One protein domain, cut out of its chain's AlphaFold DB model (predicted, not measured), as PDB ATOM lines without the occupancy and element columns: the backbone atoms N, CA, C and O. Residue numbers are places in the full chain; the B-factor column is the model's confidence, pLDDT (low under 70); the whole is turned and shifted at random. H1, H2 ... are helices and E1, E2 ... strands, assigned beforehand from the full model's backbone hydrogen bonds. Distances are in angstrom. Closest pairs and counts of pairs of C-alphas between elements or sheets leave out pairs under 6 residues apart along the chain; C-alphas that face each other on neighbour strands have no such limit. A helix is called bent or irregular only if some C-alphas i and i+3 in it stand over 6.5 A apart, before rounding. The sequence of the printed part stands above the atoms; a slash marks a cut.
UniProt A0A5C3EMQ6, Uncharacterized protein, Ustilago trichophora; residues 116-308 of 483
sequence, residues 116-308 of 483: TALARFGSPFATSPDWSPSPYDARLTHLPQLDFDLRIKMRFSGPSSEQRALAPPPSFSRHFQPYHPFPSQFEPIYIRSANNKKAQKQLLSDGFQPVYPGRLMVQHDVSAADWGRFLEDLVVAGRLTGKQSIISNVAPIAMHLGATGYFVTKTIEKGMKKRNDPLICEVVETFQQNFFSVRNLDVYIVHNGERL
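What this domain is: This is residues 116 to 308 of the 483 residues of an uncharacterized protein of Ustilago trichophora (UniProt A0A5C3EMQ6). Two helices side by side, H6 and H9, make the core of a body, and from one end of it a helical hairpin, H7 and H8, runs out as an arm whose tip, residues 254 to 259, sticks out free. H2, with H3 beyond it, lies to one side of the core, and strands E1 and E2 lie to the other; long loops wind round the body. The printed part has 193 residues, with nine named helices and two named strands in the order H1 H2 H3 H4 E1 H5 H6 H7 H8 H9 E2; the two strands do not pair with each other, and the class is mostly helix. The whole is compact, with a radius of gyration of the C-alphas of 18.5 A, and its C-alphas span 65 by 42 by 26 A, an outline that is only just elongated, with the arm adding to its length.

Where its parts are: The longest helix by residues is H9, with 19 residues, 277 to 295; it measures 25.4 A from C-alpha 277 at (-32.082, 16.405, -31.053) to C-alpha 295 at (-56.558, 10.301, -28.196). H9 has a kink of 44 degrees near residue 289 and is only just irregular, C-alphas 290 and 293 being 6.9 A apart. H6, residues 224 to 238, is 21.2 A long. H7, residues 242 to 254, is 18.2 A long and only just irregular, C-alphas 249 and 252 being 6.9 A apart. H8, residues 258 to 275, is 26.6 A long; it is neither bent nor irregular, but only just, with C-alphas 259 and 262 at 6.1 A. The shorter helices are H1, residues 116 to 121, beginning at C-alpha 116 at (-56.360, 22.678, -53.666), H2, residues 148 to 156, H3, residues 161 to 166, H4, residues 170 to 173, and H5, residues 214 to 219. E1 is residues 189 to 192, and E2, residues 297 to 303, is 19.4 A long and ends at C-alpha 303 at (-32.749, 4.997, -29.856).

How they stand to each other: H9 touches H6 at a shallow tilt of 22 degrees, opposite ways, the closest C-alphas being those of Ala 237 and Ile 280 at 5.4 A. E2 follows H9 by a tight link, and its Val 299 has its C-alpha 6.2 A from that of Gln 288, the closest pair of the two elements. E1 and E2 are near each other, and each pairs with no named strand; residues 302 to 303 of E2 pair antiparallel with residues 306 to 307. With residues 290 to 291 alone, H9 only just touches H4, with 3 pairs of C-alphas within 8 A, the closest being Phe 172 and Phe 291 at 5.8 A. With residues 232 to 236 alone, H6 only just touches H2, also with 3 pairs, the closest C-alphas being those of Ile 152 and Glu 232 at 7.0 A; their lines are about perpendicular, at 88 degrees. H2 and H3 touch only at the corner, with the C-alphas of Arg 155 and Ser 161 closest at 7.0 A. H5 is close to H6 but not clearly touching, the C-alphas of Gly 214 and Ala 224 being closest at 7.4 A. H7, with residues 248 to 253 alone, touches H8 in a helical hairpin, at a shallow tilt of 26 degrees, opposite ways; the C-alphas of Pro 252 and Gly 261 are closest, at 5.0 A. H8 and H9 meet only through their link. H1 touches no helix and is apart from H6 and H9, for instance. In H1, H2, H3 and H6 every O i to N i+4 pair is within hydrogen-bond range; the counts are 1 of 2 in H5, 7 of 9 in H7, 11 of 14 in H8 and 11 of 15 in H9, and H4 is too short for such a pair.

The domain as a whole: The two C-alphas farthest apart, those of Tyr 179 and His 256, are 65.3 A apart. The printed part has no cut. The links from H1 to H2, from H4 to E1 and from E1 to H5 are long, with 26, 15 and 21 residues. The mean pLDDT of the printed part is 88.7, and it is under 70 at residues 159, 179, 183 to 184 and 252.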
ATOM      1  N   THR A 116     -55.041  22.183 -54.086       90.94
ATOM      2  CA  THR A 116     -56.360  22.678 -53.666       90.94
ATOM      3  C   THR A 116     -56.597  22.429 -52.177       90.94
ATOM      4  O   THR A 116     -57.038  23.343 -51.482       90.94
ATOM      5  N   ALA A 117     -56.260  21.242 -51.669       90.56
ATOM      6  CA  ALA A 117     -56.359  20.912 -50.248       90.56
ATOM      7  C   ALA A 117     -55.478  21.833 -49.392       90.56
ATOM      8  O   ALA A 117     -55.957  22.423 -48.426       90.56
ATOM      9  N   LEU A 118     -54.224  22.064 -49.800       88.12
ATOM     10  CA  LEU A 118     -53.336  22.986 -49.095       88.12
ATOM     11  C   LEU A 118     -53.873  24.424 -49.100       88.12
ATOM     12  O   LEU A 118     -53.842  25.083 -48.065       88.12
ATOM     13  N   ALA A 119     -54.365  24.912 -50.240       87.69
ATOM     14  CA  ALA A 119     -54.905  26.265 -50.341       87.69
ATOM     15  C   ALA A 119     -56.165  26.459 -49.483       87.69
ATOM     16  O   ALA A 119     -56.341  27.524 -48.898       87.69
ATOM     17  N   ARG A 120     -57.031  25.440 -49.397       89.88
ATOM     18  CA  ARG A 120     -58.299  25.514 -48.653       89.88
ATOM     19  C   ARG A 120     -58.152  25.232 -47.164       89.88
ATOM     20  O   ARG A 120     -58.797  25.891 -46.360       89.88
ATOM     21  N   PHE A 121     -57.343  24.244 -46.806       89.88
ATOM     22  CA  PHE A 121     -57.310  23.678 -45.456       89.88
ATOM     23  C   PHE A 121     -55.940  23.807 -44.785       89.88
ATOM     24  O   PHE A 121     -55.791  23.458 -43.621       89.88
ATOM     25  N   GLY A 122     -54.913  24.284 -45.490       87.12
ATOM     26  CA  GLY A 122     -53.570  24.459 -44.932       87.12
ATOM     27  C   GLY A 122     -52.740  23.175 -44.825       87.12
ATOM     28  O   GLY A 122     -51.602  23.237 -44.361       87.12
ATOM     29  N   SER A 123     -53.257  22.032 -45.285       90.44
ATOM     30  CA  SER A 123     -52.520  20.768 -45.401       90.44
ATOM     31  C   SER A 123     -52.870  20.068 -46.720       90.44
ATOM     32  O   SER A 123     -54.044  20.035 -47.089       90.44
ATOM     33  N   PRO A 124     -51.893  19.486 -47.440       90.94
ATOM     34  CA  PRO A 124     -52.153  18.786 -48.698       90.94
ATOM     35  C   PRO A 124     -52.880  17.447 -48.498       90.94
ATOM     36  O   PRO A 124     -53.313  16.845 -49.475       90.94
ATOM     37  N   PHE A 125     -52.989  16.976 -47.252       92.25
ATOM     38  CA  PHE A 125     -53.665  15.726 -46.894       92.25
ATOM     39  C   PHE A 125     -55.021  15.957 -46.224       92.25
ATOM     40  O   PHE A 125     -55.708  14.995 -45.904       92.25
ATOM     41  N   ALA A 126     -55.397  17.212 -45.970       93.12
ATOM     42  CA  ALA A 126     -56.667  17.514 -45.333       93.12
ATOM     43  C   ALA A 126     -57.812  17.340 -46.332       93.12
ATOM     44  O   ALA A 126     -57.799  17.899 -47.431       93.12
ATOM     45  N   THR A 127     -58.822  16.578 -45.931       93.12
ATOM     46  CA  THR A 127     -60.079  16.419 -46.672       93.12
ATOM     47  C   THR A 127     -61.171  17.370 -46.180       93.12
ATOM     48  O   THR A 127     -62.183  17.538 -46.858       93.12
ATOM     49  N   SER A 128     -60.965  17.998 -45.020       92.81
ATOM     50  CA  SER A 128     -61.918  18.860 -44.318       92.81
ATOM     51  C   SER A 128     -61.209  20.054 -43.644       92.81
ATOM     52  O   SER A 128     -60.006  19.980 -43.372       92.81
ATOM     53  N   PRO A 129     -61.923  21.165 -43.360       90.88
ATOM     54  CA  PRO A 129     -61.350  22.349 -42.708       90.88
ATOM     55  C   PRO A 129     -60.799  22.115 -41.296       90.88
ATOM     56  O   PRO A 129     -59.840  22.770 -40.901       90.88
ATOM     57  N   ASP A 130     -61.396  21.196 -40.543       90.56
ATOM     58  CA  ASP A 130     -61.035  20.843 -39.163       90.56
ATOM     59  C   ASP A 130     -59.998  19.706 -39.078       90.56
ATOM     60  O   ASP A 130     -59.622  19.268 -37.987       90.56
ATOM     61  N   TRP A 131     -59.545  19.217 -40.238       94.12
ATOM     62  CA  TRP A 131     -58.653  18.064 -40.378       94.12
ATOM     63  C   TRP A 131     -59.212  16.806 -39.705       94.12
ATOM     64  O   TRP A 131     -58.452  15.954 -39.244       94.12
ATOM     65  N   SER A 132     -60.539  16.691 -39.618       93.56
ATOM     66  CA  SER A 132     -61.189  15.464 -39.172       93.56
ATOM     67  C   SER A 132     -60.785  14.287 -40.072       93.56
ATOM     68  O   SER A 132     -60.669  14.446 -41.294       93.56
ATOM     69  N   PRO A 133     -60.540  13.101 -39.490       95.25
ATOM     70  CA  PRO A 133     -60.181  11.927 -40.264       95.25
ATOM     71  C   PRO A 133     -61.326  11.527 -41.192       95.25
ATOM     72  O   PRO A 133     -62.494  11.477 -40.802       95.25
ATOM     73  N   SER A 134     -60.981  11.193 -42.430       94.31
ATOM     74  CA  SER A 134     -61.949  10.702 -43.409       94.31
ATOM     75  C   SER A 134     -61.935   9.171 -43.512       94.31
ATOM     76  O   SER A 134     -60.924   8.527 -43.217       94.31
ATOM     77  N   PRO A 135     -63.003   8.536 -44.033       94.00
ATOM     78  CA  PRO A 135     -62.980   7.107 -44.360       94.00
ATOM     79  C   PRO A 135     -61.881   6.718 -45.363       94.00
ATOM     80  O   PRO A 135     -61.486   5.552 -45.434       94.00
ATOM     81  N   TYR A 136     -61.392   7.680 -46.152       94.31
ATOM     82  CA  TYR A 136     -60.255   7.485 -47.047       94.31
ATOM     83  C   TYR A 136     -58.953   7.302 -46.260       94.31
ATOM     84  O   TYR A 136     -58.179   6.394 -46.570       94.31
ATOM     85  N   ASP A 137     -58.759   8.072 -45.187       95.44
ATOM     86  CA  ASP A 137     -57.574   7.978 -44.331       95.44
ATOM     87  C   ASP A 137     -57.429   6.586 -43.717       95.44
ATOM     88  O   ASP A 137     -56.324   6.058 -43.641       95.44
ATOM     89  N   ALA A 138     -58.541   5.930 -43.374       95.19
ATOM     90  CA  ALA A 138     -58.527   4.580 -42.811       95.19
ATOM     91  C   ALA A 138     -57.921   3.530 -43.764       95.19
ATOM     92  O   ALA A 138     -57.528   2.446 -43.331       95.19
ATOM     93  N   ARG A 139     -57.842   3.822 -45.069       95.81
ATOM     94  CA  ARG A 139     -57.277   2.927 -46.093       95.81
ATOM     95  C   ARG A 139     -55.805   3.203 -46.386       95.81
ATOM     96  O   ARG A 139     -55.168   2.396 -47.059       95.81
ATOM     97  N   LEU A 140     -55.272   4.323 -45.907       95.50
ATOM     98  CA  LEU A 140     -53.886   4.696 -46.134       95.50
ATOM     99  C   LEU A 140     -52.955   3.876 -45.232       95.50
ATOM    100  O   LEU A 140     -53.222   3.671 -44.051       95.50
ATOM    101  N   THR A 141     -51.846   3.417 -45.808       96.06
ATOM    102  CA  THR A 141     -50.711   2.806 -45.089       96.06
ATOM    103  C   THR A 141     -49.482   3.720 -45.083       96.06
ATOM    104  O   THR A 141     -48.586   3.596 -44.246       96.06
ATOM    105  N   HIS A 142     -49.453   4.677 -46.009       95.75
ATOM    106  CA  HIS A 142     -48.416   5.682 -46.175       95.75
ATOM    107  C   HIS A 142     -49.072   7.013 -46.526       95.75
ATOM    108  O   HIS A 142     -50.115   7.044 -47.185       95.75
ATOM    109  N   LEU A 143     -48.444   8.115 -46.119       93.44
ATOM    110  CA  LEU A 143     -48.846   9.426 -46.615       93.44
ATOM    111  C   LEU A 143     -48.531   9.515 -48.120       93.44
ATOM    112  O   LEU A 143     -47.490   9.001 -48.549       93.44
ATOM    113  N   PRO A 144     -49.384  10.172 -48.927       87.88
ATOM    114  CA  PRO A 144     -49.103  10.412 -50.336       87.88
ATOM    115  C   PRO A 144     -47.712  11.029 -50.524       87.88
ATOM    116  O   PRO A 144     -47.323  11.936 -49.784       87.88
ATOM    117  N   GLN A 145     -46.962  10.524 -51.509       81.94
ATOM    118  CA  GLN A 145     -45.606  10.982 -51.821       81.94
ATOM    119  C   GLN A 145     -45.642  12.392 -52.420       81.94
ATOM    120  O   GLN A 145     -45.514  12.587 -53.624       81.94
ATOM    121  N   LEU A 146     -45.825  13.392 -51.568       82.44
ATOM    122  CA  LEU A 146     -45.495  14.769 -51.880       82.44
ATOM    123  C   LEU A 146     -44.148  15.072 -51.236       82.44
ATOM    124  O   LEU A 146     -43.964  14.832 -50.035       82.44
ATOM    125  N   ASP A 147     -43.224  15.591 -52.044       85.50
ATOM    126  CA  ASP A 147     -41.880  15.944 -51.598       85.50
ATOM    127  C   ASP A 147     -41.957  16.785 -50.313       85.50
ATOM    128  O   ASP A 147     -42.634  17.819 -50.257       85.50
ATOM    129  N   PHE A 148     -41.311  16.295 -49.253       84.38
ATOM    130  CA  PHE A 148     -41.277  16.963 -47.953       84.38
ATOM    131  C   PHE A 148     -40.696  18.373 -48.082       84.38
ATOM    132  O   PHE A 148     -41.189  19.294 -47.430       84.38
ATOM    133  N   ASP A 149     -39.698  18.562 -48.947       84.56
ATOM    134  CA  ASP A 149     -39.080  19.869 -49.166       84.56
ATOM    135  C   ASP A 149     -40.062  20.848 -49.796       84.56
ATOM    136  O   ASP A 149     -40.159  21.999 -49.360       84.56
ATOM    137  N   LEU A 150     -40.841  20.377 -50.770       87.06
ATOM    138  CA  LEU A 150     -41.896  21.167 -51.388       87.06
ATOM    139  C   LEU A 150     -42.970  21.540 -50.363       87.06
ATOM    140  O   LEU A 150     -43.357  22.704 -50.302       87.06
ATOM    141  N   ARG A 151     -43.409  20.600 -49.518       84.75
ATOM    142  CA  ARG A 151     -44.417  20.864 -48.473       84.75
ATOM    143  C   ARG A 151     -43.953  21.902 -47.467       84.75
ATOM    144  O   ARG A 151     -44.648  22.889 -47.228       84.75
ATOM    145  N   ILE A 152     -42.746  21.719 -46.941       87.00
ATOM    146  CA  ILE A 152     -42.133  22.665 -46.011       87.00
ATOM    147  C   ILE A 152     -42.007  24.035 -46.688       87.00
ATOM    148  O   ILE A 152     -42.432  25.042 -46.125       87.00
ATOM    149  N   LYS A 153     -41.521  24.091 -47.933       86.94
ATOM    150  CA  LYS A 153     -41.436  25.345 -48.689       86.94
ATOM    151  C   LYS A 153     -42.804  26.006 -48.831       86.94
ATOM    152  O   LYS A 153     -42.920  27.183 -48.511       86.94
ATOM    153  N   MET A 154     -43.840  25.285 -49.254       83.94
ATOM    154  CA  MET A 154     -45.183  25.853 -49.422       83.94
ATOM    155  C   MET A 154     -45.748  26.402 -48.105       83.94
ATOM    156  O   MET A 154     -46.339  27.480 -48.097       83.94
ATOM    157  N   ARG A 155     -45.501  25.720 -46.982       82.31
ATOM    158  CA  ARG A 155     -45.902  26.188 -45.649       82.31
ATOM    159  C   ARG A 155     -45.241  27.515 -45.265       82.31
ATOM    160  O   ARG A 155     -45.925  28.392 -44.735       82.31
ATOM    161  N   PHE A 156     -43.945  27.665 -45.546       82.81
ATOM    162  CA  PHE A 156     -43.151  28.842 -45.169       82.81
ATOM    163  C   PHE A 156     -43.033  29.922 -46.261       82.81
ATOM    164  O   PHE A 156     -42.424  30.955 -46.017       82.81
ATOM    165  N   SER A 157     -43.624  29.738 -47.447       82.31
ATOM    166  CA  SER A 157     -43.547  30.721 -48.549       82.31
ATOM    167  C   SER A 157     -44.571  31.864 -48.449       82.31
ATOM    168  O   SER A 157     -44.637  32.698 -49.344       82.31
ATOM    169  N   GLY A 158     -45.404  31.905 -47.404       77.62
ATOM    170  CA  GLY A 158     -46.393  32.973 -47.213       77.62
ATOM    171  C   GLY A 158     -45.852  34.166 -46.410       77.62
ATOM    172  O   GLY A 158     -44.968  33.971 -45.581       77.62
ATOM    173  N   PRO A 159     -46.435  35.375 -46.551       66.69
ATOM    174  CA  PRO A 159     -46.040  36.575 -45.792       66.69
ATOM    175  C   PRO A 159     -46.242  36.454 -44.266       66.69
ATOM    176  O   PRO A 159     -45.778  37.292 -43.509       66.69
ATOM    177  N   SER A 160     -46.918  35.395 -43.811       70.94
ATOM    178  CA  SER A 160     -47.193  35.059 -42.405       70.94
ATOM    179  C   SER A 160     -46.467  33.759 -41.990       70.94
ATOM    180  O   SER A 160     -46.937  32.986 -41.159       70.94
ATOM    181  N   SER A 161     -45.329  33.447 -42.616       73.25
ATOM    182  CA  SER A 161     -44.593  32.197 -42.377       73.25
ATOM    183  C   SER A 161     -44.068  32.068 -40.947       73.25
ATOM    184  O   SER A 161     -44.181  30.990 -40.370       73.25
ATOM    185  N   GLU A 162     -43.569  33.156 -40.354       72.75
ATOM    186  CA  GLU A 162     -43.118  33.186 -38.957       72.75
ATOM    187  C   GLU A 162     -44.284  32.960 -37.991       72.75
ATOM    188  O   GLU A 162     -44.215  32.113 -37.103       72.75
ATOM    189  N   GLN A 163     -45.412  33.631 -38.227       78.75
ATOM    190  CA  GLN A 163     -46.607  33.467 -37.402       78.75
ATOM    191  C   GLN A 163     -47.186  32.048 -37.512       78.75
ATOM    192  O   GLN A 163     -47.576  31.466 -36.507       78.75
ATOM    193  N   ARG A 164     -47.182  31.438 -38.707       73.31
ATOM    194  CA  ARG A 164     -47.575  30.027 -38.904       73.31
ATOM    195  C   ARG A 164     -46.575  29.014 -38.350       73.31
ATOM    196  O   ARG A 164     -46.943  27.849 -38.184       73.31
ATOM    197  N   ALA A 165     -45.323  29.411 -38.136       74.25
ATOM    198  CA  ALA A 165     -44.333  28.580 -37.462       74.25
ATOM    199  C   ALA A 165     -44.647  28.470 -35.965       74.25
ATOM    200  O   ALA A 165     -44.480  27.399 -35.393       74.25
ATOM    201  N   LEU A 166     -45.116  29.574 -35.374       78.12
ATOM    202  CA  LEU A 166     -45.421  29.692 -33.947       78.12
ATOM    203  C   LEU A 166     -46.857  29.292 -33.596       78.12
ATOM    204  O   LEU A 166     -47.126  28.910 -32.460       78.12
ATOM    205  N   ALA A 167     -47.788  29.386 -34.548       84.44
ATOM    206  CA  ALA A 167     -49.171  28.997 -34.319       84.44
ATOM    207  C   ALA A 167     -49.272  27.480 -34.074       84.44
ATOM    208  O   ALA A 167     -48.709  26.699 -34.855       84.44
ATOM    209  N   PRO A 168     -50.013  27.048 -33.035       86.62
ATOM    210  CA  PRO A 168     -50.263  25.634 -32.816       86.62
ATOM    211  C   PRO A 168     -50.957  25.032 -34.050       86.62
ATOM    212  O   PRO A 168     -51.714  25.730 -34.738       86.62
ATOM    213  N   PRO A 169     -50.707  23.751 -34.368       85.06
ATOM    214  CA  PRO A 169     -51.421  23.069 -35.439       85.06
ATOM    215  C   PRO A 169     -52.945  23.198 -35.256       85.06
ATOM    216  O   PRO A 169     -53.415  23.052 -34.126       85.06
ATOM    217  N   PRO A 170     -53.738  23.407 -36.329       86.75
ATOM    218  CA  PRO A 170     -55.204  23.469 -36.235       86.75
ATOM    219  C   PRO A 170     -55.822  22.259 -35.519       86.75
ATOM    220  O   PRO A 170     -56.843  22.376 -34.846       86.75
ATOM    221  N   SER A 171     -55.150  21.110 -35.610       88.56
ATOM    222  CA  SER A 171     -55.518  19.853 -34.967       88.56
ATOM    223  C   SER A 171     -55.551  19.907 -33.435       88.56
ATOM    224  O   SER A 171     -56.278  19.131 -32.818       88.56
ATOM    225  N   PHE A 172     -54.822  20.836 -32.807       93.06
ATOM    226  CA  PHE A 172     -54.806  20.999 -31.347       93.06
ATOM    227  C   PHE A 172     -56.124  21.582 -30.831       93.06
ATOM    228  O   PHE A 172     -56.506  21.332 -29.692       93.06
ATOM    229  N   SER A 173     -56.842  22.323 -31.675       92.38
ATOM    230  CA  SER A 173     -58.144  22.900 -31.338       92.38
ATOM    231  C   SER A 173     -59.304  21.931 -31.576       92.38
ATOM    232  O   SER A 173     -60.436  22.236 -31.201       92.38
ATOM    233  N   ARG A 174     -59.063  20.777 -32.218       91.25
ATOM    234  CA  ARG A 174     -60.123  19.812 -32.522       91.25
ATOM    235  C   ARG A 174     -60.567  19.108 -31.244       91.25
ATOM    236  O   ARG A 174     -59.784  18.395 -30.613       91.25
ATOM    237  N   HIS A 175     -61.839  19.292 -30.896       89.69
ATOM    238  CA  HIS A 175     -62.448  18.626 -29.755       89.69
ATOM    239  C   HIS A 175     -62.501  17.118 -30.004       89.69
ATOM    240  O   HIS A 175     -63.112  16.661 -30.966       89.69
ATOM    241  N   PHE A 176     -61.848  16.353 -29.134       86.56
ATOM    242  CA  PHE A 176     -61.919  14.903 -29.177       86.56
ATOM    243  C   PHE A 176     -63.183  14.442 -28.451       86.56
ATOM    244  O   PHE A 176     -63.347  14.720 -27.262       86.56
ATOM    245  N   GLN A 177     -64.065  13.737 -29.157       82.06
ATOM    246  CA  GLN A 177     -65.267  13.168 -28.564       82.06
ATOM    247  C   GLN A 177     -65.054  11.673 -28.281       82.06
ATOM    248  O   GLN A 177     -65.000  10.877 -29.221       82.06
ATOM    249  N   PRO A 178     -64.955  11.260 -27.004       75.06
ATOM    250  CA  PRO A 178     -64.733   9.870 -26.608       75.06
ATOM    251  C   PRO A 178     -66.026   9.044 -26.721       75.06
ATOM    252  O   PRO A 178     -66.420   8.361 -25.780       75.06
ATOM    253  N   TYR A 179     -66.743   9.129 -27.843       68.50
ATOM    254  CA  TYR A 179     -68.044   8.467 -27.987       68.50
ATOM    255  C   TYR A 179     -67.955   6.950 -28.117       68.50
ATOM    256  O   TYR A 179     -68.967   6.264 -27.973       68.50
ATOM    257  N   HIS A 180     -66.755   6.415 -28.337       74.19
ATOM    258  CA  HIS A 180     -66.546   4.984 -28.450       74.19
ATOM    259  C   HIS A 180     -65.459   4.521 -27.477       74.19
ATOM    260  O   HIS A 180     -64.365   5.091 -27.481       74.19
ATOM    261  N   PRO A 181     -65.729   3.493 -26.645       79.44
ATOM    262  CA  PRO A 181     -64.663   2.811 -25.929       79.44
ATOM    263  C   PRO A 181     -63.661   2.317 -26.971       79.44
ATOM    264  O   PRO A 181     -64.037   1.627 -27.919       79.44
ATOM    265  N   PHE A 182     -62.406   2.746 -26.835       75.50
ATOM    266  CA  PHE A 182     -61.379   2.478 -27.834       75.50
ATOM    267  C   PHE A 182     -61.233   0.965 -28.024       75.50
ATOM    268  O   PHE A 182     -60.943   0.254 -27.055       75.50
ATOM    269  N   PRO A 183     -61.463   0.448 -29.241       66.50
ATOM    270  CA  PRO A 183     -61.333  -0.969 -29.491       66.50
ATOM    271  C   PRO A 183     -59.857  -1.369 -29.424       66.50
ATOM    272  O   PRO A 183     -59.032  -0.849 -30.162       66.50
ATOM    273  N   SER A 184     -59.575  -2.352 -28.568       62.00
ATOM    274  CA  SER A 184     -58.355  -3.166 -28.493       62.00
ATOM    275  C   SER A 184     -57.021  -2.444 -28.265       62.00
ATOM    276  O   SER A 184     -56.584  -1.578 -29.015       62.00
ATOM    277  N   GLN A 185     -56.299  -2.928 -27.255       85.12
ATOM    278  CA  GLN A 185     -54.848  -2.793 -27.202       85.12
ATOM    279  C   GLN A 185     -54.252  -3.278 -28.533       85.12
ATOM    280  O   GLN A 185     -54.660  -4.319 -29.049       85.12
ATOM    281  N   PHE A 186     -53.303  -2.527 -29.085       93.25
ATOM    282  CA  PHE A 186     -52.606  -2.889 -30.315       93.25
ATOM    283  C   PHE A 186     -51.101  -3.009 -30.068       93.25
ATOM    284  O   PHE A 186     -50.551  -2.375 -29.168       93.25
ATOM    285  N   GLU A 187     -50.436  -3.812 -30.897       93.56
ATOM    286  CA  GLU A 187     -48.983  -3.974 -30.852       93.56
ATOM    287  C   GLU A 187     -48.266  -2.687 -31.286       93.56
ATOM    288  O   GLU A 187     -48.618  -2.128 -32.332       93.56
ATOM    289  N   PRO A 188     -47.241  -2.218 -30.546       94.56
ATOM    290  CA  PRO A 188     -46.514  -1.008 -30.900       94.56
ATOM    291  C   PRO A 188     -45.992  -1.020 -32.342       94.56
ATOM    292  O   PRO A 188     -45.370  -1.979 -32.804       94.56
ATOM    293  N   ILE A 189     -46.209   0.081 -33.059       96.31
ATOM    294  CA  ILE A 189     -45.773   0.247 -34.446       96.31
ATOM    295  C   ILE A 189     -44.444   0.995 -34.463       96.31
ATOM    296  O   ILE A 189     -44.336   2.103 -33.942       96.31
ATOM    297  N   TYR A 190     -43.444   0.402 -35.116       96.31
ATOM    298  CA  TYR A 190     -42.085   0.931 -35.210       96.31
ATOM    299  C   TYR A 190     -41.857   1.584 -36.573       96.31
ATOM    300  O   TYR A 190     -41.763   0.905 -37.598       96.31
ATOM    301  N   ILE A 191     -41.697   2.904 -36.591       96.62
ATOM    302  CA  ILE A 191     -41.391   3.675 -37.797       96.62
ATOM    303  C   ILE A 191     -39.900   3.997 -37.804       96.62
ATOM    304  O   ILE A 191     -39.363   4.627 -36.893       96.62
ATOM    305  N   ARG A 192     -39.205   3.552 -38.849       95.69
ATOM    306  CA  ARG A 192     -37.760   3.754 -38.989       95.69
ATOM    307  C   ARG A 192     -37.438   5.202 -39.355       95.69
ATOM    308  O   ARG A 192     -38.237   5.886 -40.001       95.69
ATOM    309  N   SER A 193     -36.229   5.642 -39.005       95.25
ATOM    310  CA  SER A 193     -35.658   6.867 -39.571       95.25
ATOM    311  C   SER A 193     -35.738   6.845 -41.105       95.25
ATOM    312  O   SER A 193     -35.527   5.803 -41.733       95.25
ATOM    313  N   ALA A 194     -36.016   7.997 -41.718       93.00
ATOM    314  CA  ALA A 194     -36.081   8.136 -43.175       93.00
ATOM    315  C   ALA A 194     -34.735   7.820 -43.854       93.00
ATOM    316  O   ALA A 194     -34.682   7.492 -45.041       93.00
ATOM    317  N   ASN A 195     -33.629   7.906 -43.108       90.94
ATOM    318  CA  ASN A 195     -32.301   7.651 -43.633       90.94
ATOM    319  C   ASN A 195     -31.955   6.154 -43.610       90.94
ATOM    320  O   ASN A 195     -31.664   5.575 -42.562       90.94
ATOM    321  N   ASN A 196     -31.860   5.553 -44.797       86.88
ATOM    322  CA  ASN A 196     -31.455   4.152 -44.983       86.88
ATOM    323  C   ASN A 196     -29.950   3.899 -44.739       86.88
ATOM    324  O   ASN A 196     -29.447   2.801 -44.993       86.88
ATOM    325  N   LYS A 197     -29.185   4.897 -44.275       86.94
ATOM    326  CA  LYS A 197     -27.798   4.685 -43.834       86.94
ATOM    327  C   LYS A 197     -27.758   3.711 -42.655       86.94
ATOM    328  O   LYS A 197     -28.702   3.587 -41.884       86.94
ATOM    329  N   LYS A 198     -26.598   3.068 -42.483       87.00
ATOM    330  CA  LYS A 198     -26.295   2.221 -41.318       87.00
ATOM    331  C   LYS A 198     -26.710   2.929 -40.021       87.00
ATOM    332  O   LYS A 198     -26.361   4.097 -39.864       87.00
ATOM    333  N   ALA A 199     -27.334   2.197 -39.097       84.06
ATOM    334  CA  ALA A 199     -27.805   2.661 -37.786       84.06
ATOM    335  C   ALA A 199     -26.904   3.716 -37.108       84.06
ATOM    336  O   ALA A 199     -27.359   4.787 -36.733       84.06
ATOM    337  N   GLN A 200     -25.588   3.474 -37.054       83.44
ATOM    338  CA  GLN A 200     -24.595   4.364 -36.420       83.44
ATOM    339  C   GLN A 200     -24.444   5.759 -37.066       83.44
ATOM    340  O   GLN A 200     -23.770   6.647 -36.533       83.44
ATOM    341  N   LYS A 201     -24.977   5.946 -38.274       88.31
ATOM    342  CA  LYS A 201     -24.900   7.196 -39.039       88.31
ATOM    343  C   LYS A 201     -26.231   7.932 -39.110       88.31
ATOM    344  O   LYS A 201     -26.231   9.028 -39.664       88.31
ATOM    345  N   GLN A 202     -27.309   7.342 -38.603       92.44
ATOM    346  CA  GLN A 202     -28.606   7.998 -38.557       92.44
ATOM    347  C   GLN A 202     -28.557   9.153 -37.560       92.44
ATOM    348  O   GLN A 202     -27.877   9.078 -36.534       92.44
ATOM    349  N   LEU A 203     -29.235  10.237 -37.908       94.19
ATOM    350  CA  LEU A 203     -29.463  11.379 -37.037       94.19
ATOM    351  C   LEU A 203     -30.962  11.530 -36.848       94.19
ATOM    352  O   LEU A 203     -31.721  11.280 -37.783       94.19
ATOM    353  N   LEU A 204     -31.379  12.004 -35.680       94.62
ATOM    354  CA  LEU A 204     -32.787  12.286 -35.440       94.62
ATOM    355  C   LEU A 204     -33.308  13.376 -36.395       94.62
ATOM    356  O   LEU A 204     -34.409  13.270 -36.928       94.62
ATOM    357  N   SER A 205     -32.453  14.352 -36.722       94.62
ATOM    358  CA  SER A 205     -32.714  15.404 -37.715       94.62
ATOM    359  C   SER A 205     -33.005  14.903 -39.133       94.62
ATOM    360  O   SER A 205     -33.442  15.686 -39.971       94.62
ATOM    361  N   ASP A 206     -32.679  13.644 -39.449       93.38
ATOM    362  CA  ASP A 206     -32.990  13.069 -40.761       93.38
ATOM    363  C   ASP A 206     -34.494  12.763 -40.911       93.38
ATOM    364  O   ASP A 206     -34.951  12.496 -42.022       93.38
ATOM    365  N   GLY A 207     -35.261  12.806 -39.815       95.12
ATOM    366  CA  GLY A 207     -36.692  12.530 -39.793       95.12
ATOM    367  C   GLY A 207     -37.028  11.038 -39.860       95.12
ATOM    368  O   GLY A 207     -36.164  10.158 -39.749       95.12
ATOM    369  N   PHE A 208     -38.315  10.755 -40.053       96.44
ATOM    370  CA  PHE A 208     -38.889   9.409 -40.064       96.44
ATOM    371  C   PHE A 208     -39.611   9.124 -41.377       96.44
ATOM    372  O   PHE A 208     -40.001  10.040 -42.104       96.44
ATOM    373  N   GLN A 209     -39.764   7.841 -41.700       95.69
ATOM    374  CA  GLN A 209     -40.522   7.437 -42.878       95.69
ATOM    375  C   GLN A 209     -41.983   7.919 -42.771       95.69
ATOM    376  O   GLN A 209     -42.569   7.830 -41.692       95.69
ATOM    377  N   PRO A 210     -42.605   8.380 -43.873       95.31
ATOM    378  CA  PRO A 210     -43.993   8.856 -43.895       95.31
ATOM    379  C   PRO A 210     -45.014   7.702 -43.866       95.31
ATOM    380  O   PRO A 210     -45.927   7.630 -44.687       95.31
ATOM    381  N   VAL A 211     -44.830   6.751 -42.952       96.56
ATOM    382  CA  VAL A 211     -45.758   5.640 -42.709       96.56
ATOM    383  C   VAL A 211     -46.946   6.177 -41.926       96.56
ATOM    384  O   VAL A 211     -46.749   6.896 -40.952       96.56
ATOM    385  N   TYR A 212     -48.160   5.833 -42.342       97.44
ATOM    386  CA  TYR A 212     -49.393   6.257 -41.687       97.44
ATOM    387  C   TYR A 212     -50.315   5.043 -41.531       97.44
ATOM    388  O   TYR A 212     -50.910   4.615 -42.520       97.44
ATOM    389  N   PRO A 213     -50.408   4.440 -40.331       96.88
ATOM    390  CA  PRO A 213     -51.246   3.267 -40.098       96.88
ATOM    391  C   PRO A 213     -52.722   3.677 -39.989       96.88
ATOM    392  O   PRO A 213     -53.293   3.728 -38.901       96.88
ATOM    393  N   GLY A 214     -53.344   3.984 -41.130       96.31
ATOM    394  CA  GLY A 214     -54.619   4.692 -41.215       96.31
ATOM    395  C   GLY A 214     -55.771   4.053 -40.448       96.31
ATOM    396  O   GLY A 214     -56.480   4.753 -39.734       96.31
ATOM    397  N   ARG A 215     -55.932   2.725 -40.520       95.06
ATOM    398  CA  ARG A 215     -56.994   2.011 -39.780       95.06
ATOM    399  C   ARG A 215     -56.952   2.290 -38.280       95.06
ATOM    400  O   ARG A 215     -57.999   2.454 -37.671       95.06
ATOM    401  N   LEU A 216     -55.750   2.336 -37.718       95.19
ATOM    402  CA  LEU A 216     -55.524   2.574 -36.303       95.19
ATOM    403  C   LEU A 216     -55.629   4.067 -35.990       95.19
ATOM    404  O   LEU A 216     -56.366   4.458 -35.100       95.19
ATOM    405  N   MET A 217     -54.957   4.917 -36.765       95.94
ATOM    406  CA  MET A 217     -54.953   6.370 -36.545       95.94
ATOM    407  C   MET A 217     -56.365   6.969 -36.571       95.94
ATOM    408  O   MET A 217     -56.722   7.728 -35.673       95.94
ATOM    409  N   VAL A 218     -57.202   6.560 -37.528       95.19
ATOM    410  CA  VAL A 218     -58.581   7.058 -37.651       95.19
ATOM    411  C   VAL A 218     -59.454   6.652 -36.461       95.19
ATOM    412  O   VAL A 218     -60.268   7.455 -36.016       95.19
ATOM    413  N   GLN A 219     -59.266   5.453 -35.894       93.44
ATOM    414  CA  GLN A 219     -59.985   5.024 -34.681       93.44
ATOM    415  C   GLN A 219     -59.667   5.903 -33.466       93.44
ATOM    416  O   GLN A 219     -60.483   6.020 -32.557       93.44
ATOM    417  N   HIS A 220     -58.496   6.537 -33.471       93.56
ATOM    418  CA  HIS A 220     -58.035   7.456 -32.441       93.56
ATOM    419  C   HIS A 220     -58.225   8.932 -32.829       93.56
ATOM    420  O   HIS A 220     -57.574   9.797 -32.258       93.56
ATOM    421  N   ASP A 221     -59.091   9.253 -33.797       95.06
ATOM    422  CA  ASP A 221     -59.295  10.625 -34.293       95.06
ATOM    423  C   ASP A 221     -57.993  11.317 -34.758       95.06
ATOM    424  O   ASP A 221     -57.763  12.501 -34.507       95.06
ATOM    425  N   VAL A 222     -57.095  10.582 -35.412       96.31
ATOM    426  CA  VAL A 222     -55.891  11.133 -36.049       96.31
ATOM    427  C   VAL A 222     -56.046  11.000 -37.557       96.31
ATOM    428  O   VAL A 222     -56.165   9.888 -38.065       96.31
ATOM    429  N   SER A 223     -56.047  12.124 -38.274       96.62
ATOM    430  CA  SER A 223     -56.100  12.153 -39.739       96.62
ATOM    431  C   SER A 223     -54.707  12.059 -40.366       96.62
ATOM    432  O   SER A 223     -53.672  12.274 -39.719       96.62
ATOM    433  N   ALA A 224     -54.671  11.823 -41.680       96.50
ATOM    434  CA  ALA A 224     -53.430  11.881 -42.449       96.50
ATOM    435  C   ALA A 224     -52.801  13.291 -42.426       96.50
ATOM    436  O   ALA A 224     -51.575  13.426 -42.470       96.50
ATOM    437  N   ALA A 225     -53.622  14.343 -42.322       95.69
ATOM    438  CA  ALA A 225     -53.162  15.726 -42.215       95.69
ATOM    439  C   ALA A 225     -52.455  16.005 -40.887       95.69
ATOM    440  O   ALA A 225     -51.381  16.612 -40.901       95.69
ATOM    441  N   ASP A 226     -53.003  15.519 -39.770       96.81
ATOM    442  CA  ASP A 226     -52.404  15.688 -38.442       96.81
ATOM    443  C   ASP A 226     -51.046  14.989 -38.365       96.81
ATOM    444  O   ASP A 226     -50.046  15.576 -37.945       96.81
ATOM    445  N   TRP A 227     -50.996  13.740 -38.837       97.44
ATOM    446  CA  TRP A 227     -49.772  12.948 -38.851       97.44
ATOM    447  C   TRP A 227     -48.717  13.529 -39.796       97.44
ATOM    448  O   TRP A 227     -47.542  13.641 -39.445       97.44
ATOM    449  N   GLY A 228     -49.132  13.962 -40.990       95.31
ATOM    450  CA  GLY A 228     -48.254  14.638 -41.940       95.31
ATOM    451  C   GLY A 228     -47.658  15.919 -41.363       95.31
ATOM    452  O   GLY A 228     -46.452  16.140 -41.504       95.31
ATOM    453  N   ARG A 229     -48.471  16.716 -40.661       94.50
ATOM    454  CA  ARG A 229     -48.023  17.932 -39.980       94.50
ATOM    455  C   ARG A 229     -47.032  17.629 -38.858       94.50
ATOM    456  O   ARG A 229     -45.992  18.277 -38.794       94.50
ATOM    457  N   PHE A 230     -47.314  16.628 -38.031       96.38
ATOM    458  CA  PHE A 230     -46.399  16.177 -36.984       96.38
ATOM    459  C   PHE A 230     -45.017  15.821 -37.552       96.38
ATOM    460  O   PHE A 230     -44.005  16.354 -37.100       96.38
ATOM    461  N   LEU A 231     -44.960  14.994 -38.603       96.00
ATOM    462  CA  LEU A 231     -43.691  14.622 -39.237       96.00
ATOM    463  C   LEU A 231     -42.956  15.822 -39.856       96.00
ATOM    464  O   LEU A 231     -41.727  15.876 -39.818       96.00
ATOM    465  N   GLU A 232     -43.683  16.791 -40.419       93.69
ATOM    466  CA  GLU A 232     -43.092  18.041 -40.908       93.69
ATOM    467  C   GLU A 232     -42.476  18.865 -39.777       93.69
ATOM    468  O   GLU A 232     -41.360  19.358 -39.938       93.69
ATOM    469  N   ASP A 233     -43.161  18.994 -38.638       94.31
ATOM    470  CA  ASP A 233     -42.662  19.735 -37.477       94.31
ATOM    471  C   ASP A 233     -41.379  19.100 -36.912       94.31
ATOM    472  O   ASP A 233     -40.435  19.826 -36.593       94.31
ATOM    473  N   LEU A 234     -41.261  17.764 -36.915       95.44
ATOM    474  CA  LEU A 234     -40.008  17.074 -36.561       95.44
ATOM    475  C   LEU A 234     -38.860  17.410 -37.521       95.44
ATOM    476  O   LEU A 234     -37.734  17.668 -37.087       95.44
ATOM    477  N   VAL A 235     -39.124  17.421 -38.831       93.75
ATOM    478  CA  VAL A 235     -38.110  17.770 -39.839       93.75
ATOM    479  C   VAL A 235     -37.705  19.237 -39.712       93.75
ATOM    480  O   VAL A 235     -36.520  19.552 -39.807       93.75
ATOM    481  N   VAL A 236     -38.662  20.138 -39.482       92.25
ATOM    482  CA  VAL A 236     -38.400  21.570 -39.282       92.25
ATOM    483  C   VAL A 236     -37.560  21.798 -38.027       92.25
ATOM    484  O   VAL A 236     -36.553  22.496 -38.117       92.25
ATOM    485  N   ALA A 237     -37.895  21.160 -36.903       92.50
ATOM    486  CA  ALA A 237     -37.107  21.238 -35.671       92.50
ATOM    487  C   ALA A 237     -35.686  20.674 -35.843       92.50
ATOM    488  O   ALA A 237     -34.728  21.192 -35.272       92.50
ATOM    489  N   GLY A 238     -35.525  19.639 -36.674       92.81
ATOM    490  CA  GLY A 238     -34.221  19.059 -36.989       92.81
ATOM    491  C   GLY A 238     -33.368  19.869 -37.969       92.81
ATOM    492  O   GLY A 238     -32.152  19.656 -38.033       92.81
ATOM    493  N   ARG A 239     -33.954  20.799 -38.734       90.06
ATOM    494  CA  ARG A 239     -33.220  21.596 -39.727       90.06
ATOM    495  C   ARG A 239     -32.265  22.582 -39.070       90.06
ATOM    496  O   ARG A 239     -32.535  23.176 -38.035       90.06
ATOM    497  N   LEU A 240     -31.130  22.791 -39.731       84.38
ATOM    498  CA  LEU A 240     -30.236  23.888 -39.385       84.38
ATOM    499  C   LEU A 240     -30.910  25.204 -39.776       84.38
ATOM    500  O   LEU A 240     -31.431  25.324 -40.887       84.38
ATOM    501  N   THR A 241     -30.883  26.194 -38.885       81.12
ATOM    502  CA  THR A 241     -31.401  27.534 -39.199       81.12
ATOM    503  C   THR A 241     -30.635  28.136 -40.383       81.12
ATOM    504  O   THR A 241     -29.482  27.778 -40.624       81.12
ATOM    505  N   GLY A 242     -31.233  29.062 -41.147       76.75
ATOM    506  CA  GLY A 242     -30.599  29.619 -42.357       76.75
ATOM    507  C   GLY A 242     -29.169  30.126 -42.115       76.75
ATOM    508  O   GLY A 242     -28.255  29.787 -42.863       76.75
ATOM    509  N   LYS A 243     -28.945  30.814 -40.986       77.31
ATOM    510  CA  LYS A 243     -27.611  31.261 -40.545       77.31
ATOM    511  C   LYS A 243     -26.659  30.086 -40.283       77.31
ATOM    512  O   LYS A 243     -25.526  30.099 -40.747       77.31
ATOM    513  N   GLN A 244     -27.122  29.050 -39.583       79.12
ATOM    514  CA  GLN A 244     -26.347  27.835 -39.307       79.12
ATOM    515  C   GLN A 244     -25.983  27.066 -40.586       79.12
ATOM    516  O   GLN A 244     -24.853  26.596 -40.720       79.12
ATOM    517  N   SER A 245     -26.922  26.971 -41.531       81.00
ATOM    518  CA  SER A 245     -26.708  26.344 -42.836       81.00
ATOM    519  C   SER A 245     -25.634  27.090 -43.635       81.00
ATOM    520  O   SER A 245     -24.674  26.472 -44.097       81.00
ATOM    521  N   ILE A 246     -25.718  28.425 -43.701       77.00
ATOM    522  CA  ILE A 246     -24.717  29.269 -44.375       77.00
ATOM    523  C   ILE A 246     -23.337  29.090 -43.735       77.00
ATOM    524  O   ILE A 246     -22.378  28.793 -44.444       77.00
ATOM    525  N   ILE A 247     -23.229  29.187 -42.405       75.25
ATOM    526  CA  ILE A 247     -21.949  29.018 -41.696       75.25
ATOM    527  C   ILE A 247     -21.331  27.650 -42.007       75.25
ATOM    528  O   ILE A 247     -20.135  27.565 -42.291       75.25
ATOM    529  N   SER A 248     -22.139  26.585 -42.013       71.62
ATOM    530  CA  SER A 248     -21.644  25.237 -42.306       71.62
ATOM    531  C   SER A 248     -21.095  25.101 -43.733       71.62
ATOM    532  O   SER A 248     -20.080  24.433 -43.933       71.62
ATOM    533  N   ASN A 249     -21.696  25.787 -44.709       73.31
ATOM    534  CA  ASN A 249     -21.282  25.723 -46.111       73.31
ATOM    535  C   ASN A 249     -20.110  26.662 -46.443       73.31
ATOM    536  O   ASN A 249     -19.305  26.333 -47.312       73.31
ATOM    537  N   VAL A 250     -19.983  27.801 -45.752       74.88
ATOM    538  CA  VAL A 250     -18.966  28.830 -46.050       74.88
ATOM    539  C   VAL A 250     -17.651  28.601 -45.292       74.88
ATOM    540  O   VAL A 250     -16.579  28.873 -45.837       74.88
ATOM    541  N   ALA A 251     -17.686  28.038 -44.079       73.81
ATOM    542  CA  ALA A 251     -16.486  27.828 -43.256       73.81
ATOM    543  C   ALA A 251     -15.313  27.085 -43.954       73.81
ATOM    544  O   ALA A 251     -14.168  27.506 -43.793       73.81
ATOM    545  N   PRO A 252     -15.529  26.028 -44.761       69.62
ATOM    546  CA  PRO A 252     -14.436  25.304 -45.423       69.62
ATOM    547  C   PRO A 252     -13.754  26.111 -46.527       69.62
ATOM    548  O   PRO A 252     -12.557  25.934 -46.757       69.62
ATOM    549  N   ILE A 253     -14.518  26.977 -47.202       75.19
ATOM    550  CA  ILE A 253     -14.016  27.854 -48.263       75.19
ATOM    551  C   ILE A 253     -13.084  28.893 -47.637       75.19
ATOM    552  O   ILE A 253     -11.954  29.053 -48.091       75.19
ATOM    553  N   ALA A 254     -13.516  29.510 -46.532       75.50
ATOM    554  CA  ALA A 254     -12.724  30.494 -45.795       75.50
ATOM    555  C   ALA A 254     -11.437  29.910 -45.177       75.50
ATOM    556  O   ALA A 254     -10.470  30.630 -44.964       75.50
ATOM    557  N   MET A 255     -11.403  28.603 -44.900       80.88
ATOM    558  CA  MET A 255     -10.247  27.927 -44.295       80.88
ATOM    559  C   MET A 255      -9.249  27.343 -45.308       80.88
ATOM    560  O   MET A 255      -8.299  26.678 -44.895       80.88
ATOM    561  N   HIS A 256      -9.456  27.529 -46.618       79.25
ATOM    562  CA  HIS A 256      -8.599  26.974 -47.680       79.25
ATOM    563  C   HIS A 256      -8.325  25.458 -47.550       79.25
ATOM    564  O   HIS A 256      -7.298  24.952 -47.997       79.25
ATOM    565  N   LEU A 257      -9.258  24.694 -46.967       77.88
ATOM    566  CA  LEU A 257      -9.076  23.262 -46.665       77.88
ATOM    567  C   LEU A 257      -9.137  22.342 -47.906       77.88
ATOM    568  O   LEU A 257      -9.040  21.116 -47.783       77.88
ATOM    569  N   GLY A 258      -9.293  22.899 -49.111       85.00
ATOM    570  CA  GLY A 258      -9.375  22.148 -50.367       85.00
ATOM    571  C   GLY A 258     -10.408  21.013 -50.320       85.00
ATOM    572  O   GLY A 258     -11.408  21.080 -49.604       85.00
ATOM    573  N   ALA A 259     -10.139  19.913 -51.033       82.19
ATOM    574  CA  ALA A 259     -11.015  18.734 -51.057       82.19
ATOM    575  C   ALA A 259     -11.228  18.088 -49.669       82.19
ATOM    576  O   ALA A 259     -12.245  17.434 -49.436       82.19
ATOM    577  N   THR A 260     -10.305  18.290 -48.717       85.31
ATOM    578  CA  THR A 260     -10.472  17.785 -47.342       85.31
ATOM    579  C   THR A 260     -11.526  18.557 -46.548       85.31
ATOM    580  O   THR A 260     -12.109  18.003 -45.612       85.31
ATOM    581  N   GLY A 261     -11.845  19.787 -46.971       82.94
ATOM    582  CA  GLY A 261     -12.877  20.626 -46.370       82.94
ATOM    583  C   GLY A 261     -14.251  19.958 -46.343       82.94
ATOM    584  O   GLY A 261     -14.939  20.059 -45.335       82.94
ATOM    585  N   TYR A 262     -14.608  19.172 -47.369       84.94
ATOM    586  CA  TYR A 262     -15.915  18.503 -47.456       84.94
ATOM    587  C   TYR A 262     -16.202  17.564 -46.272       84.94
ATOM    588  O   TYR A 262     -17.308  17.552 -45.724       84.94
ATOM    589  N   PHE A 263     -15.209  16.779 -45.836       88.62
ATOM    590  CA  PHE A 263     -15.387  15.878 -44.693       88.62
ATOM    591  C   PHE A 263     -15.534  16.656 -43.387       88.62
ATOM    592  O   PHE A 263     -16.363  16.287 -42.552       88.62
ATOM    593  N   VAL A 264     -14.780  17.749 -43.236       85.38
ATOM    594  CA  VAL A 264     -14.876  18.643 -42.077       85.38
ATOM    595  C   VAL A 264     -16.269  19.275 -42.022       85.38
ATOM    596  O   VAL A 264     -16.934  19.161 -40.989       85.38
ATOM    597  N   THR A 265     -16.778  19.800 -43.142       85.19
ATOM    598  CA  THR A 265     -18.157  20.308 -43.259       85.19
ATOM    599  C   THR A 265     -19.168  19.288 -42.787       85.19
ATOM    600  O   THR A 265     -19.996  19.590 -41.935       85.19
ATOM    601  N   LYS A 266     -19.080  18.050 -43.288       88.12
ATOM    602  CA  LYS A 266     -20.035  16.994 -42.939       88.12
ATOM    603  C   LYS A 266     -19.974  16.623 -41.462       88.12
ATOM    604  O   LYS A 266     -21.010  16.312 -40.878       88.12
ATOM    605  N   THR A 267     -18.795  16.667 -40.839       88.81
ATOM    606  CA  THR A 267     -18.673  16.443 -39.391       88.81
ATOM    607  C   THR A 267     -19.252  17.588 -38.565       88.81
ATOM    608  O   THR A 267     -19.931  17.316 -37.575       88.81
ATOM    609  N   ILE A 268     -19.055  18.842 -38.988       87.38
ATOM    610  CA  ILE A 268     -19.631  20.022 -38.331       87.38
ATOM    611  C   ILE A 268     -21.154  20.011 -38.487       87.38
ATOM    612  O   ILE A 268     -21.862  20.087 -37.489       87.38
ATOM    613  N   GLU A 269     -21.658  19.811 -39.706       89.75
ATOM    614  CA  GLU A 269     -23.088  19.692 -40.016       89.75
ATOM    615  C   GLU A 269     -23.738  18.590 -39.167       89.75
ATOM    616  O   GLU A 269     -24.772  18.817 -38.542       89.75
ATOM    617  N   LYS A 270     -23.097  17.413 -39.069       91.12
ATOM    618  CA  LYS A 270     -23.553  16.310 -38.209       91.12
ATOM    619  C   LYS A 270     -23.603  16.718 -36.736       91.12
ATOM    620  O   LYS A 270     -24.569  16.399 -36.048       91.12
ATOM    621  N   GLY A 271     -22.566  17.399 -36.249       90.31
ATOM    622  CA  GLY A 271     -22.504  17.891 -34.875       90.31
ATOM    623  C   GLY A 271     -23.602  18.908 -34.572       90.31
ATOM    624  O   GLY A 271     -24.227  18.830 -33.520       90.31
ATOM    625  N   MET A 272     -23.878  19.819 -35.506       90.56
ATOM    626  CA  MET A 272     -24.936  20.822 -35.371       90.56
ATOM    627  C   MET A 272     -26.326  20.194 -35.418       90.56
ATOM    628  O   MET A 272     -27.148  20.493 -34.564       90.56
ATOM    629  N   LYS A 273     -26.567  19.260 -36.340       91.81
ATOM    630  CA  LYS A 273     -27.821  18.501 -36.411       91.81
ATOM    631  C   LYS A 273     -28.114  17.739 -35.123       91.81
ATOM    632  O   LYS A 273     -29.226  17.806 -34.626       91.81
ATOM    633  N   LYS A 274     -27.096  17.104 -34.530       92.62
ATOM    634  CA  LYS A 274     -27.228  16.425 -33.231       92.62
ATOM    635  C   LYS A 274     -27.596  17.384 -32.088       92.62
ATOM    636  O   LYS A 274     -28.238  16.977 -31.128       92.62
ATOM    637  N   ARG A 275     -27.208  18.664 -32.165       91.62
ATOM    638  CA  ARG A 275     -27.621  19.675 -31.171       91.62
ATOM    639  C   ARG A 275     -29.107  20.026 -31.263       91.62
ATOM    640  O   ARG A 275     -29.626  20.565 -30.296       91.62
ATOM    641  N   ASN A 276     -29.770  19.701 -32.373       93.38
ATOM    642  CA  ASN A 276     -31.211  19.881 -32.531       93.38
ATOM    643  C   ASN A 276     -32.018  18.683 -32.002       93.38
ATOM    644  O   ASN A 276     -33.236  18.786 -31.923       93.38
ATOM    645  N   ASP A 277     -31.378  17.573 -31.605       94.19
ATOM    646  CA  ASP A 277     -32.082  16.405 -31.053       94.19
ATOM    647  C   ASP A 277     -33.041  16.782 -29.894       94.19
ATOM    648  O   ASP A 277     -34.189  16.338 -29.932       94.19
ATOM    649  N   PRO A 278     -32.665  17.645 -28.919       92.88
ATOM    650  CA  PRO A 278     -33.577  18.067 -27.853       92.88
ATOM    651  C   PRO A 278     -34.807  18.831 -28.354       92.88
ATOM    652  O   PRO A 278     -35.887  18.643 -27.806       92.88
ATOM    653  N   LEU A 279     -34.663  19.650 -29.404       92.69
ATOM    654  CA  LEU A 279     -35.784  20.384 -30.004       92.69
ATOM    655  C   LEU A 279     -36.766  19.425 -30.682       92.69
ATOM    656  O   LEU A 279     -37.975  19.607 -30.604       92.69
ATOM    657  N   ILE A 280     -36.257  18.373 -31.330       95.25
ATOM    658  CA  ILE A 280     -37.111  17.344 -31.932       95.25
ATOM    659  C   ILE A 280     -37.867  16.582 -30.834       95.25
ATOM    660  O   ILE A 280     -39.068  16.354 -30.972       95.25
ATOM    661  N   CYS A 281     -37.196  16.221 -29.734       94.88
ATOM    662  CA  CYS A 281     -37.851  15.603 -28.578       94.88
ATOM    663  C   CYS A 281     -38.941  16.508 -27.980       94.88
ATOM    664  O   CYS A 281     -40.031  16.021 -27.696       94.88
ATOM    665  N   GLU A 282     -38.686  17.812 -27.856       93.38
ATOM    666  CA  GLU A 282     -39.659  18.800 -27.371       93.38
ATOM    667  C   GLU A 282     -40.902  18.887 -28.267       93.38
ATOM    668  O   GLU A 282     -42.026  18.942 -27.765       93.38
ATOM    669  N   VAL A 283     -40.735  18.828 -29.594       94.62
ATOM    670  CA  VAL A 283     -41.872  18.758 -30.527       94.62
ATOM    671  C   VAL A 283     -42.687  17.487 -30.298       94.62
ATOM    672  O   VAL A 283     -43.913  17.566 -30.212       94.62
ATOM    673  N   VAL A 284     -42.037  16.325 -30.153       95.62
ATOM    674  CA  VAL A 284     -42.744  15.070 -29.842       95.62
ATOM    675  C   VAL A 284     -43.509  15.182 -28.532       95.62
ATOM    676  O   VAL A 284     -44.679  14.823 -28.494       95.62
ATOM    677  N   GLU A 285     -42.895  15.719 -27.482       93.50
ATOM    678  CA  GLU A 285     -43.538  15.892 -26.177       93.50
ATOM    679  C   GLU A 285     -44.722  16.861 -26.246       93.50
ATOM    680  O   GLU A 285     -45.783  16.575 -25.693       93.50
ATOM    681  N   THR A 286     -44.590  17.958 -26.990       93.31
ATOM    682  CA  THR A 286     -45.666  18.938 -27.192       93.31
ATOM    683  C   THR A 286     -46.863  18.311 -27.908       93.31
ATOM    684  O   THR A 286     -48.005  18.501 -27.483       93.31
ATOM    685  N   PHE A 287     -46.631  17.532 -28.969       95.50
ATOM    686  CA  PHE A 287     -47.693  16.790 -29.657       95.50
ATOM    687  C   PHE A 287     -48.268  15.674 -28.784       95.50
ATOM    688  O   PHE A 287     -49.483  15.469 -28.761       95.50
ATOM    689  N   GLN A 288     -47.418  14.967 -28.042       94.94
ATOM    690  CA  GLN A 288     -47.851  13.911 -27.142       94.94
ATOM    691  C   GLN A 288     -48.832  14.459 -26.109       94.94
ATOM    692  O   GLN A 288     -49.905  13.892 -25.930       94.94
ATOM    693  N   GLN A 289     -48.505  15.581 -25.471       92.25
ATOM    694  CA  GLN A 289     -49.322  16.196 -24.423       92.25
ATOM    695  C   GLN A 289     -50.626  16.782 -24.961       92.25
ATOM    696  O   GLN A 289     -51.697  16.486 -24.439       92.25
ATOM    697  N   ASN A 290     -50.533  17.594 -26.013       93.88
ATOM    698  CA  ASN A 290     -51.664  18.399 -26.471       93.88
ATOM    699  C   ASN A 290     -52.576  17.662 -27.460       93.88
ATOM    700  O   ASN A 290     -53.717  18.070 -27.650       93.88
ATOM    701  N   PHE A 291     -52.091  16.595 -28.107       95.31
ATOM    702  CA  PHE A 291     -52.809  15.953 -29.208       95.31
ATOM    703  C   PHE A 291     -52.966  14.435 -29.044       95.31
ATOM    704  O   PHE A 291     -54.102  13.952 -29.053       95.31
ATOM    705  N   PHE A 292     -51.874  13.678 -28.882       95.44
ATOM    706  CA  PHE A 292     -51.932  12.205 -28.872       95.44
ATOM    707  C   PHE A 292     -52.462  11.613 -27.558       95.44
ATOM    708  O   PHE A 292     -53.220  10.645 -27.598       95.44
ATOM    709  N   SER A 293     -52.147  12.211 -26.403       93.12
ATOM    710  CA  SER A 293     -52.591  11.693 -25.096       93.12
ATOM    711  C   SER A 293     -54.111  11.725 -24.953       93.12
ATOM    712  O   SER A 293     -54.707  10.749 -24.512       93.12
ATOM    713  N   VAL A 294     -54.754  12.808 -25.406       92.56
ATOM    714  CA  VAL A 294     -56.226  12.949 -25.409       92.56
ATOM    715  C   VAL A 294     -56.893  11.873 -26.281       92.56
ATOM    716  O   VAL A 294     -58.041  11.503 -26.059       92.56
ATOM    717  N   ARG A 295     -56.144  11.334 -27.244       93.31
ATOM    718  CA  ARG A 295     -56.558  10.301 -28.196       93.31
ATOM    719  C   ARG A 295     -56.107   8.895 -27.789       93.31
ATOM    720  O   ARG A 295     -56.230   7.971 -28.583       93.31
ATOM    721  N   ASN A 296     -55.600   8.713 -26.566       93.19
ATOM    722  CA  ASN A 296     -55.083   7.441 -26.040       93.19
ATOM    723  C   ASN A 296     -53.969   6.800 -26.884       93.19
ATOM    724  O   ASN A 296     -53.844   5.575 -26.954       93.19
ATOM    725  N   LEU A 297     -53.127   7.632 -27.496       93.94
ATOM    726  CA  LEU A 297     -51.921   7.209 -28.200       93.94
ATOM    727  C   LEU A 297     -50.679   7.667 -27.431       93.94
ATOM    728  O   LEU A 297     -50.630   8.792 -26.935       93.94
ATOM    729  N   ASP A 298     -49.666   6.808 -27.364       94.69
ATOM    730  CA  ASP A 298     -48.325   7.125 -26.870       94.69
ATOM    731  C   ASP A 298     -47.340   7.108 -28.043       94.69
ATOM    732  O   ASP A 298     -46.993   6.050 -28.577       94.69
ATOM    733  N   VAL A 299     -46.920   8.298 -28.467       96.00
ATOM    734  CA  VAL A 299     -45.978   8.518 -29.560       96.00
ATOM    735  C   VAL A 299     -44.648   8.987 -28.987       96.00
ATOM    736  O   VAL A 299     -44.549  10.041 -28.359       96.00
ATOM    737  N   TYR A 300     -43.591   8.207 -29.208       96.38
ATOM    738  CA  TYR A 300     -42.281   8.483 -28.620       96.38
ATOM    739  C   TYR A 300     -41.121   8.035 -29.494       96.38
ATOM    740  O   TYR A 300     -41.263   7.195 -30.379       96.38
ATOM    741  N   ILE A 301     -39.938   8.592 -29.234       96.31
ATOM    742  CA  ILE A 301     -38.718   8.217 -29.952       96.31
ATOM    743  C   ILE A 301     -37.935   7.206 -29.116       96.31
ATOM    744  O   ILE A 301     -37.738   7.398 -27.917       96.31
ATOM    745  N   VAL A 302     -37.446   6.152 -29.764       94.56
ATOM    746  CA  VAL A 302     -36.506   5.174 -29.212       94.56
ATOM    747  C   VAL A 302     -35.195   5.235 -29.981       94.56
ATOM    748  O   VAL A 302     -35.187   5.304 -31.211       94.56
ATOM    749  N   HIS A 303     -34.075   5.156 -29.274       93.19
ATOM    750  CA  HIS A 303     -32.749   4.997 -29.856       93.19
ATOM    751  C   HIS A 303     -32.019   3.858 -29.151       93.19
ATOM    752  O   HIS A 303     -31.817   3.892 -27.942       93.19
ATOM    753  N   ASN A 304     -31.633   2.833 -29.916       90.31
ATOM    754  CA  ASN A 304     -30.973   1.626 -29.402       90.31
ATOM    755  C   ASN A 304     -31.742   0.932 -28.256       90.31
ATOM    756  O   ASN A 304     -31.133   0.411 -27.330       90.31
ATOM    757  N   GLY A 305     -33.076   0.933 -28.316       88.50
ATOM    758  CA  GLY A 305     -33.942   0.336 -27.290       88.50
ATOM    759  C   GLY A 305     -34.287   1.261 -26.117       88.50
ATOM    760  O   GLY A 305     -35.213   0.958 -25.373       88.50
ATOM    761  N   GLU A 306     -33.629   2.414 -25.989       90.31
ATOM    762  CA  GLU A 306     -33.918   3.399 -24.944       90.31
ATOM    763  C   GLU A 306     -34.882   4.476 -25.450       90.31
ATOM    764  O   GLU A 306     -34.689   5.046 -26.527       90.31
ATOM    765  N   ARG A 307     -35.926   4.776 -24.672       92.19
ATOM    766  CA  ARG A 307     -36.865   5.868 -24.959       92.19
ATOM    767  C   ARG A 307     -36.201   7.221 -24.685       92.19
ATOM    768  O   ARG A 307     -35.627   7.416 -23.621       92.19
ATOM    769  N   LEU A 308     -36.311   8.151 -25.632       91.50
ATOM    770  CA  LEU A 308     -35.673   9.474 -25.581       91.50
ATOM    771  C   LEU A 308     -36.616  10.618 -25.189       91.50
ATOM    772  O   LEU A 308     -36.135  11.704 -24.887       91.50
TER     773      LEU A 308